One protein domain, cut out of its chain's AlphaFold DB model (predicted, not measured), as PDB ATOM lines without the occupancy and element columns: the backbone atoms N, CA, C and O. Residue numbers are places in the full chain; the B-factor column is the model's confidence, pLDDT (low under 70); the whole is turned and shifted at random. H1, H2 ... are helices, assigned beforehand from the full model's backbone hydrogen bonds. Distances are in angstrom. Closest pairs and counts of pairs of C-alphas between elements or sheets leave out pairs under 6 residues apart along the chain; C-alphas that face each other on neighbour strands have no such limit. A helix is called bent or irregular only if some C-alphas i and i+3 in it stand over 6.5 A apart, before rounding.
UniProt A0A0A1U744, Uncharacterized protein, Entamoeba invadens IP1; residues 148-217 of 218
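This is residues 148 to 217 of the 218 residues of an uncharacterized protein of Entamoeba invadens IP1 (UniProt A0A0A1U744). One long helix, H1, sticks out like a handle, with its residues 148 to 164 standing free, from a small compact head of three short helices, H2, H3 and H4, and the loops that join them. In the head the helices are only loosely gathered: H2 comes near both H3 and H4, but no two helices clearly touch, and H3 and H4 stay apart. The printed part has 70 residues with four named helices, in the order H1, H2, H3, H4 along the chain, and no named strand; its class is all helix. The whole is loose, with a radius of gyration of the C-alphas of 14.6 A, and spans 47 by 22 by 18 A, the length being made by the arm H1.

The printed part begins with H1, residues 148 to 168, a helix of 21 residues that measures 30.0 A from first to last C-alpha. It runs from C-alpha 148 at (23.377, 38.906, 59.412) to C-alpha 168 at (43.307, 32.826, 37.791), so that z falls along it. After residues 169 to 173 comes H2, residues 174 to 182, which is 12.2 A long from first to last C-alpha. Residues 183 to 192 lead to H3, residues 193 to 197, a helix of 5 residues with 6.2 A between its first and last C-alphas. Between H3 and the last helix, residues 201 to 203 are a helical run too short to bear a name. H4, residues 207 to 216, measures 14.2 A and ends with C-alpha 216 at (49.038, 15.386, 30.074); Ile 217 is the last printed residue.

H1 touches no helix: it is apart from H2, H3 and H4. Its residues 148 to 164 stand free, with no C-alpha 8 or more residues away along the chain within 10 A. A tight link of 5 residues joins H1 to H2. H2 and H3 are close but not clearly touching, with 2 pairs of C-alphas within 8 A; their closest C-alphas are those of Val 176 and Asn 197, 7.0 A apart, and their centres are 12.4 A apart. H2 and H4 are also close but not clearly touching, with 1 pair of C-alphas within 8 A; their closest C-alphas are those of Phe 180 and Ala 210, 6.8 A apart. The centres of H2 and H4 are 13.1 A apart, and the two helices run opposite ways at a steep tilt of 55 degrees. H3 and H4 are apart, though they follow each other in the chain. In H1, H2, H3 and H4 every pair of backbone O of residue i and N of residue i+4 is within hydrogen-bond range, and no helix is bent or irregular.

The two C-alphas farthest apart are those of Asn 148 and Leu 203, at 46.9 A, and the first and last printed C-alphas, those of Asn 148 and Ile 217, are 43.9 A apart. Without the stretch that stands free, the body has 53 residues, spans 27 by 18 by 16 A and has a radius of gyration of 10.0 A, 1.01 times that of a compact globule of as many residues. The printed part runs from residue 148 to residue 217 with no cut. No link is long: the links from H2 to H3, of 10 residues, and from H3 to H4, of 9 residues, are short. The mean pLDDT of the printed part is 80.9. The 14 residues under 70 are residues 148 to 150, 153, 157 and 160 to 168, which belong to H1, and the mean pLDDT of H1 is 68, beside 89 for H2, 89 for H3 and 86 for H4.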
ATOM      1  N   ASN A 148      23.446  38.152  60.662       67.12
ATOM      2  CA  ASN A 148      23.377  38.906  59.412       67.12
ATOM      3  C   ASN A 148      24.760  39.405  58.973       67.12
ATOM      4  O   ASN A 148      25.085  39.324  57.790       67.12
ATOM      5  N   ASP A 149      25.595  39.845  59.917       65.62
ATOM      6  CA  ASP A 149      26.973  40.267  59.633       65.62
ATOM      7  C   ASP A 149      27.837  39.071  59.205       65.62
ATOM      8  O   ASP A 149      28.642  39.174  58.279       65.62
ATOM      9  N   ILE A 150      27.624  37.904  59.830       66.44
ATOM     10  CA  ILE A 150      28.279  36.645  59.443       66.44
ATOM     11  C   ILE A 150      27.879  36.263  58.013       66.44
ATOM     12  O   ILE A 150      28.746  35.974  57.191       66.44
ATOM     13  N   ALA A 151      26.583  36.305  57.683       71.06
ATOM     14  CA  ALA A 151      26.102  36.004  56.337       71.06
ATOM     15  C   ALA A 151      26.672  36.970  55.281       71.06
ATOM     16  O   ALA A 151      27.035  36.541  54.184       71.06
ATOM     17  N   ALA A 152      26.802  38.258  55.616       70.50
ATOM     18  CA  ALA A 152      27.404  39.261  54.742       70.50
ATOM     19  C   ALA A 152      28.904  39.011  54.503       70.50
ATOM     20  O   ALA A 152      29.366  39.132  53.368       70.50
ATOM     21  N   LEU A 153      29.653  38.606  55.535       66.62
ATOM     22  CA  LEU A 153      31.071  38.245  55.409       66.62
ATOM     23  C   LEU A 153      31.282  36.949  54.629       66.62
ATOM     24  O   LEU A 153      32.143  36.896  53.761       66.62
ATOM     25  N   VAL A 154      30.471  35.917  54.868       71.12
ATOM     26  CA  VAL A 154      30.528  34.679  54.073       71.12
ATOM     27  C   VAL A 154      30.243  34.983  52.603       71.12
ATOM     28  O   VAL A 154      30.913  34.458  51.713       71.12
ATOM     29  N   LYS A 155      29.276  35.865  52.329       73.88
ATOM     30  CA  LYS A 155      28.958  36.291  50.968       73.88
ATOM     31  C   LYS A 155      30.125  37.043  50.319       73.88
ATOM     32  O   LYS A 155      30.494  36.695  49.201       73.88
ATOM     33  N   SER A 156      30.748  37.992  51.017       71.19
ATOM     34  CA  SER A 156      31.883  38.754  50.481       71.19
ATOM     35  C   SER A 156      33.155  37.910  50.329       71.19
ATOM     36  O   SER A 156      33.873  38.061  49.342       71.19
ATOM     37  N   SER A 157      33.425  36.968  51.238       68.62
ATOM     38  CA  SER A 157      34.514  35.991  51.102       68.62
ATOM     39  C   SER A 157      34.288  35.062  49.910       68.62
ATOM     40  O   SER A 157      35.215  34.835  49.131       68.62
ATOM     41  N   ASN A 158      33.056  34.587  49.702       70.12
ATOM     42  CA  ASN A 158      32.704  33.793  48.525       70.12
ATOM     43  C   ASN A 158      32.851  34.601  47.233       70.12
ATOM     44  O   ASN A 158      33.435  34.104  46.274       70.12
ATOM     45  N   GLU A 159      32.381  35.846  47.195       71.81
ATOM     46  CA  GLU A 159      32.547  36.732  46.038       71.81
ATOM     47  C   GLU A 159      34.032  36.978  45.734       71.81
ATOM     48  O   GLU A 159      34.450  36.804  44.589       71.81
ATOM     49  N   ASN A 160      34.857  37.239  46.752       68.88
ATOM     50  CA  ASN A 160      36.310  37.370  46.618       68.88
ATOM     51  C   ASN A 160      36.988  36.076  46.146       68.88
ATOM     52  O   ASN A 160      37.912  36.125  45.333       68.88
ATOM     53  N   TYR A 161      36.554  34.910  46.633       66.56
ATOM     54  CA  TYR A 161      37.047  33.613  46.170       66.56
ATOM     55  C   TYR A 161      36.703  33.391  44.693       66.56
ATOM     56  O   TYR A 161      37.576  33.029  43.903       66.56
ATOM     57  N   GLN A 162      35.465  33.689  44.290       67.94
ATOM     58  CA  GLN A 162      35.050  33.607  42.889       67.94
ATOM     59  C   GLN A 162      35.787  34.626  42.016       67.94
ATOM     60  O   GLN A 162      36.146  34.316  40.883       67.94
ATOM     61  N   GLU A 163      36.068  35.825  42.523       67.25
ATOM     62  CA  GLU A 163      36.822  36.843  41.796       67.25
ATOM     63  C   GLU A 163      38.302  36.463  41.650       67.25
ATOM     64  O   GLU A 163      38.870  36.618  40.572       67.25
ATOM     65  N   LYS A 164      38.920  35.874  42.684       66.50
ATOM     66  CA  LYS A 164      40.261  35.272  42.597       66.50
ATOM     67  C   LYS A 164      40.285  34.114  41.601       66.50
ATOM     68  O   LYS A 164      41.205  34.044  40.793       66.50
ATOM     69  N   LYS A 165      39.270  33.245  41.600       63.56
ATOM     70  CA  LYS A 165      39.136  32.142  40.631       63.56
ATOM     71  C   LYS A 165      38.977  32.663  39.198       63.56
ATOM     72  O   LYS A 165      39.640  32.169  38.295       63.56
ATOM     73  N   LYS A 166      38.185  33.722  38.997       65.31
ATOM     74  CA  LYS A 166      38.075  34.424  37.707       65.31
ATOM     75  C   LYS A 166      39.399  35.057  37.283       65.31
ATOM     76  O   LYS A 166      39.751  34.959  36.115       65.31
ATOM     77  N   LYS A 167      40.147  35.660  38.216       66.06
ATOM     78  CA  LYS A 167      41.478  36.231  37.951       66.06
ATOM     79  C   LYS A 167      42.510  35.168  37.559       66.06
ATOM     80  O   LYS A 167      43.350  35.438  36.711       66.06
ATOM     81  N   LYS A 168      42.421  33.958  38.120       66.88
ATOM     82  CA  LYS A 168      43.307  32.826  37.791       66.88
ATOM     83  C   LYS A 168      43.088  32.245  36.389       66.88
ATOM     84  O   LYS A 168      44.010  31.668  35.839       66.88
ATOM     85  N   LEU A 169      41.902  32.416  35.803       74.75
ATOM     86  CA  LEU A 169      41.562  31.915  34.461       74.75
ATOM     87  C   LEU A 169      41.552  33.022  33.391       74.75
ATOM     88  O   LEU A 169      40.965  32.855  32.322       74.75
ATOM     89  N   ILE A 170      42.172  34.174  33.671       80.38
ATOM     90  CA  ILE A 170      42.294  35.262  32.695       80.38
ATOM     91  C   ILE A 170      43.085  34.757  31.481       80.38
ATOM     92  O   ILE A 170      44.209  34.288  31.619       80.38
ATOM     93  N   GLY A 171      42.493  34.874  30.290       81.94
ATOM     94  CA  GLY A 171      43.108  34.466  29.023       81.94
ATOM     95  C   GLY A 171      42.739  33.057  28.551       81.94
ATOM     96  O   GLY A 171      43.001  32.737  27.394       81.94
ATOM     97  N   VAL A 172      42.092  32.233  29.386       87.94
ATOM     98  CA  VAL A 172      41.567  30.923  28.963       87.94
ATOM     99  C   VAL A 172      40.232  31.117  28.238       87.94
ATOM    100  O   VAL A 172      39.375  31.884  28.686       87.94
ATOM    101  N   ASN A 173      40.043  30.427  27.115       89.81
ATOM    102  CA  ASN A 173      38.817  30.468  26.334       89.81
ATOM    103  C   ASN A 173      37.643  29.952  27.183       89.81
ATOM    104  O   ASN A 173      37.725  28.905  27.829       89.81
ATOM    105  N   LYS A 174      36.532  30.691  27.160       87.94
ATOM    106  CA  LYS A 174      35.314  30.367  27.905       87.94
ATOM    107  C   LYS A 174      34.786  28.979  27.566       87.94
ATOM    108  O   LYS A 174      34.382  28.273  28.482       87.94
ATOM    109  N   ASP A 175      34.874  28.567  26.303       88.56
ATOM    110  CA  ASP A 175      34.390  27.256  25.863       88.56
ATOM    111  C   ASP A 175      35.170  26.115  26.532       88.56
ATOM    112  O   ASP A 175      34.591  25.100  26.917       88.56
ATOM    113  N   VAL A 176      36.476  26.305  26.753       88.50
ATOM    114  CA  VAL A 176      37.322  25.356  27.491       88.50
ATOM    115  C   VAL A 176      36.889  25.304  28.954       88.50
ATOM    116  O   VAL A 176      36.650  24.227  29.497       88.50
ATOM    117  N   ILE A 177      36.716  26.468  29.590       88.25
ATOM    118  CA  ILE A 177      36.275  26.558  30.990       88.25
ATOM    119  C   ILE A 177      34.918  25.866  31.175       88.25
ATOM    120  O   ILE A 177      34.743  25.092  32.115       88.25
ATOM    121  N   GLU A 178      33.957  26.126  30.289       89.25
ATOM    122  CA  GLU A 178      32.621  25.535  30.349       89.25
ATOM    123  C   GLU A 178      32.658  24.026  30.104       89.25
ATOM    124  O   GLU A 178      32.049  23.280  30.870       89.25
ATOM    125  N   LYS A 179      33.430  23.557  29.115       89.38
ATOM    126  CA  LYS A 179      33.552  22.129  28.799       89.38
ATOM    127  C   LYS A 179      34.111  21.324  29.972       89.38
ATOM    128  O   LYS A 179      33.531  20.306  30.331       89.38
ATOM    129  N   PHE A 180      35.185  21.784  30.614       89.00
ATOM    130  CA  PHE A 180      35.744  21.101  31.789       89.00
ATOM    131  C   PHE A 180      34.825  21.200  33.013       89.00
ATOM    132  O   PHE A 180      34.670  20.231  33.759       89.00
ATOM    133  N   LYS A 181      34.133  22.334  33.176       88.50
ATOM    134  CA  LYS A 181      33.149  22.519  34.248       88.50
ATOM    135  C   LYS A 181      31.943  21.587  34.108       88.50
ATOM    136  O   LYS A 181      31.437  21.132  35.131       88.50
ATOM    137  N   LEU A 182      31.500  21.273  32.885       90.06
ATOM    138  CA  LEU A 182      30.434  20.286  32.643       90.06
ATOM    139  C   LEU A 182      30.786  18.903  33.209       90.06
ATOM    140  O   LEU A 182      29.893  18.194  33.663       90.06
ATOM    141  N   PHE A 183      32.073  18.554  33.244       88.06
ATOM    142  CA  PHE A 183      32.574  17.307  33.828       88.06
ATOM    143  C   PHE A 183      32.982  17.434  35.304       88.06
ATOM    144  O   PHE A 183      33.548  16.502  35.868       88.06
ATOM    145  N   GLY A 184      32.717  18.578  35.945       84.75
ATOM    146  CA  GLY A 184      33.074  18.818  37.345       84.75
ATOM    147  C   GLY A 184      34.580  18.941  37.601       84.75
ATOM    148  O   GLY A 184      35.010  18.792  38.742       84.75
ATOM    149  N   ILE A 185      35.380  19.204  36.564       85.75
ATOM    150  CA  ILE A 185      36.840  19.299  36.667       85.75
ATOM    151  C   ILE A 185      37.247  20.762  36.820       85.75
ATOM    152  O   ILE A 185      36.841  21.629  36.043       85.75
ATOM    153  N   GLU A 186      38.078  21.036  37.825       86.12
ATOM    154  CA  GLU A 186      38.677  22.352  38.017       86.12
ATOM    155  C   GLU A 186      39.997  22.461  37.251       86.12
ATOM    156  O   GLU A 186      40.886  21.624  37.395       86.12
ATOM    157  N   LEU A 187      40.124  23.514  36.441       86.31
ATOM    158  CA  LEU A 187      41.372  23.833  35.753       86.31
ATOM    159  C   LEU A 187      42.424  24.287  36.772       86.31
ATOM    160  O   LEU A 187      42.130  25.089  37.665       86.31
ATOM    161  N   ARG A 188      43.652  23.793  36.617       84.25
ATOM    162  CA  ARG A 188      44.797  24.186  37.441       84.25
ATOM    163  C   ARG A 188      45.278  25.592  37.078       84.25
ATOM    164  O   ARG A 188      45.234  25.986  35.912       84.25
ATOM    165  N   ASP A 189      45.754  26.331  38.069       79.38
ATOM    166  CA  ASP A 189      46.259  27.701  37.921       79.38
ATOM    167  C   ASP A 189      47.763  27.781  37.621       79.38
ATOM    168  O   ASP A 189      48.283  28.871  37.391       79.38
ATOM    169  N   ASP A 190      48.453  26.640  37.602       80.81
ATOM    170  CA  ASP A 190      49.865  26.502  37.244       80.81
ATOM    171  C   ASP A 190      50.098  26.319  35.733       80.81
ATOM    172  O   ASP A 190      51.229  26.457  35.266       80.81
ATOM    173  N   ILE A 191      49.040  26.051  34.958       83.50
ATOM    174  CA  ILE A 191      49.109  25.884  33.503       83.50
ATOM    175  C   ILE A 191      48.840  27.229  32.806       83.50
ATOM    176  O   ILE A 191      47.806  27.856  33.059       83.50
ATOM    177  N   PRO A 192      49.714  27.662  31.882       86.38
ATOM    178  CA  PRO A 192      49.516  28.899  31.137       86.38
ATOM    179  C   PRO A 192      48.289  28.820  30.196       86.38
ATOM    180  O   PRO A 192      48.032  27.760  29.610       86.38
ATOM    181  N   PRO A 193      47.524  29.917  30.011       88.12
ATOM    182  CA  PRO A 193      46.262  29.898  29.266       88.12
ATOM    183  C   PRO A 193      46.355  29.378  27.832       88.12
ATOM    184  O   PRO A 193      45.413  28.769  27.327       88.12
ATOM    185  N   GLU A 194      47.493  29.580  27.175       89.00
ATOM    186  CA  GLU A 194      47.737  29.149  25.800       89.00
ATOM    187  C   GLU A 194      47.644  27.627  25.662       89.00
ATOM    188  O   GLU A 194      47.136  27.131  24.658       89.00
ATOM    189  N   LYS A 195      48.071  26.883  26.691       89.19
ATOM    190  CA  LYS A 195      48.007  25.418  26.693       89.19
ATOM    191  C   LYS A 195      46.577  24.913  26.837       89.19
ATOM    192  O   LYS A 195      46.204  23.967  26.154       89.19
ATOM    193  N   TYR A 196      45.755  25.584  27.645       89.81
ATOM    194  CA  TYR A 196      44.323  25.289  27.702       89.81
ATOM    195  C   TYR A 196      43.616  25.608  26.386       89.81
ATOM    196  O   TYR A 196      42.771  24.844  25.928       89.81
ATOM    197  N   ASN A 197      43.980  26.722  25.755       90.00
ATOM    198  CA  ASN A 197      43.355  27.173  24.513       90.00
ATOM    199  C   ASN A 197      43.732  26.314  23.300       90.00
ATOM    200  O   ASN A 197      43.027  26.351  22.296       90.00
ATOM    201  N   ALA A 198      44.822  25.549  23.389       88.75
ATOM    202  CA  ALA A 198      45.246  24.604  22.363       88.75
ATOM    203  C   ALA A 198      44.495  23.259  22.420       88.75
ATOM    204  O   ALA A 198      44.679  22.428  21.530       88.75
ATOM    205  N   ILE A 199      43.668  23.023  23.446       87.69
ATOM    206  CA  ILE A 199      42.913  21.776  23.584       87.69
ATOM    207  C   ILE A 199      41.797  21.726  22.538       87.69
ATOM    208  O   ILE A 199      40.924  22.595  22.500       87.69
ATOM    209  N   ASP A 200      41.770  20.657  21.742       87.81
ATOM    210  CA  ASP A 200      40.625  20.361  20.885       87.81
ATOM    211  C   ASP A 200      39.463  19.817  21.730       87.81
ATOM    212  O   ASP A 200      39.471  18.678  22.202       87.81
ATOM    213  N   LEU A 201      38.440  20.649  21.915       86.81
ATOM    214  CA  LEU A 201      37.267  20.338  22.732       86.81
ATOM    215  C   LEU A 201      36.421  19.186  22.180       86.81
ATOM    216  O   LEU A 201      35.647  18.594  22.938       86.81
ATOM    217  N   ASN A 202      36.563  18.845  20.895       86.44
ATOM    218  CA  ASN A 202      35.856  17.712  20.290       86.44
ATOM    219  C   ASN A 202      36.419  16.370  20.758       86.44
ATOM    220  O   ASN A 202      35.700  15.373  20.765       86.44
ATOM    221  N   LEU A 203      37.680  16.357  21.196       82.69
ATOM    222  CA  LEU A 203      38.306  15.187  21.795       82.69
ATOM    223  C   LEU A 203      37.851  14.972  23.238       82.69
ATOM    224  O   LEU A 203      38.181  13.950  23.806       82.69
ATOM    225  N   ILE A 204      37.095  15.887  23.852       86.81
ATOM    226  CA  ILE A 204      36.609  15.714  25.224       86.81
ATOM    227  C   ILE A 204      35.177  15.178  25.196       86.81
ATOM    228  O   ILE A 204      34.205  15.937  25.078       86.81
ATOM    229  N   THR A 205      35.056  13.857  25.304       88.25
ATOM    230  CA  THR A 205      33.770  13.145  25.243       88.25
ATOM    231  C   THR A 205      33.226  12.766  26.620       88.25
ATOM    232  O   THR A 205      32.010  12.773  26.811       88.25
ATOM    233  N   ASP A 206      34.105  12.536  27.595       88.31
ATOM    234  CA  ASP A 206      33.757  12.164  28.963       88.31
ATOM    235  C   ASP A 206      34.738  12.751  30.003       88.31
ATOM    236  O   ASP A 206      35.716  13.437  29.682       88.31
ATOM    237  N   GLN A 207      34.442  12.494  31.279       90.25
ATOM    238  CA  GLN A 207      35.209  12.986  32.421       90.25
ATOM    239  C   GLN A 207      36.613  12.362  32.521       90.25
ATOM    240  O   GLN A 207      37.552  13.035  32.955       90.25
ATOM    241  N   GLU A 208      36.783  11.096  32.133       87.38
ATOM    242  CA  GLU A 208      38.081  10.408  32.192       87.38
ATOM    243  C   GLU A 208      39.046  10.981  31.154       87.38
ATOM    244  O   GLU A 208      40.205  11.273  31.462       87.38
ATOM    245  N   MET A 209      38.552  11.230  29.944       86.94
ATOM    246  CA  MET A 209      39.303  11.835  28.853       86.94
ATOM    247  C   MET A 209      39.687  13.282  29.175       86.94
ATOM    248  O   MET A 209      40.840  13.670  28.990       86.94
ATOM    249  N   ALA A 210      38.764  14.056  29.755       87.00
ATOM    250  CA  ALA A 210      39.048  15.400  30.253       87.00
ATOM    251  C   ALA A 210      40.155  15.393  31.327       87.00
ATOM    252  O   ALA A 210      41.091  16.188  31.266       87.00
ATOM    253  N   THR A 211      40.087  14.464  32.285       86.25
ATOM    254  CA  THR A 211      41.078  14.347  33.367       86.25
ATOM    255  C   THR A 211      42.445  13.932  32.824       86.25
ATOM    256  O   THR A 211      43.460  14.525  33.182       86.25
ATOM    257  N   THR A 212      42.473  12.960  31.911       86.62
ATOM    258  CA  THR A 212      43.697  12.476  31.257       86.62
ATOM    259  C   THR A 212      44.382  13.592  30.473       86.62
ATOM    260  O   THR A 212      45.589  13.787  30.606       86.62
ATOM    261  N   LEU A 213      43.612  14.381  29.717       85.31
ATOM    262  CA  LEU A 213      44.133  15.546  29.006       85.31
ATOM    263  C   LEU A 213      44.728  16.568  29.978       85.31
ATOM    264  O   LEU A 213      45.853  17.012  29.777       85.31
ATOM    265  N   LEU A 214      44.034  16.873  31.076       85.19
ATOM    266  CA  LEU A 214      44.525  17.809  32.090       85.19
ATOM    267  C   LEU A 214      45.830  17.340  32.759       85.19
ATOM    268  O   LEU A 214      46.685  18.155  33.094       85.19
ATOM    269  N   MET A 215      45.996  16.027  32.948       82.81
ATOM    270  CA  MET A 215      47.227  15.433  33.480       82.81
ATOM    271  C   MET A 215      48.370  15.420  32.460       82.81
ATOM    272  O   MET A 215      49.529  15.456  32.862       82.81
ATOM    273  N   SER A 216      48.053  15.377  31.164       83.62
ATOM    274  CA  SER A 216      49.038  15.386  30.074       83.62
ATOM    275  C   SER A 216      49.564  16.780  29.720       83.62
ATOM    276  O   SER A 216      50.598  16.903  29.066       83.62
ATOM    277  N   ILE A 217      48.857  17.830  30.144       82.62
ATOM    278  CA  ILE A 217      49.293  19.211  29.968       82.62
ATOM    279  C   ILE A 217      50.280  19.542  31.096       82.62
ATOM    280  O   ILE A 217      49.896  19.731  32.255       82.62
TER     281      ILE A 217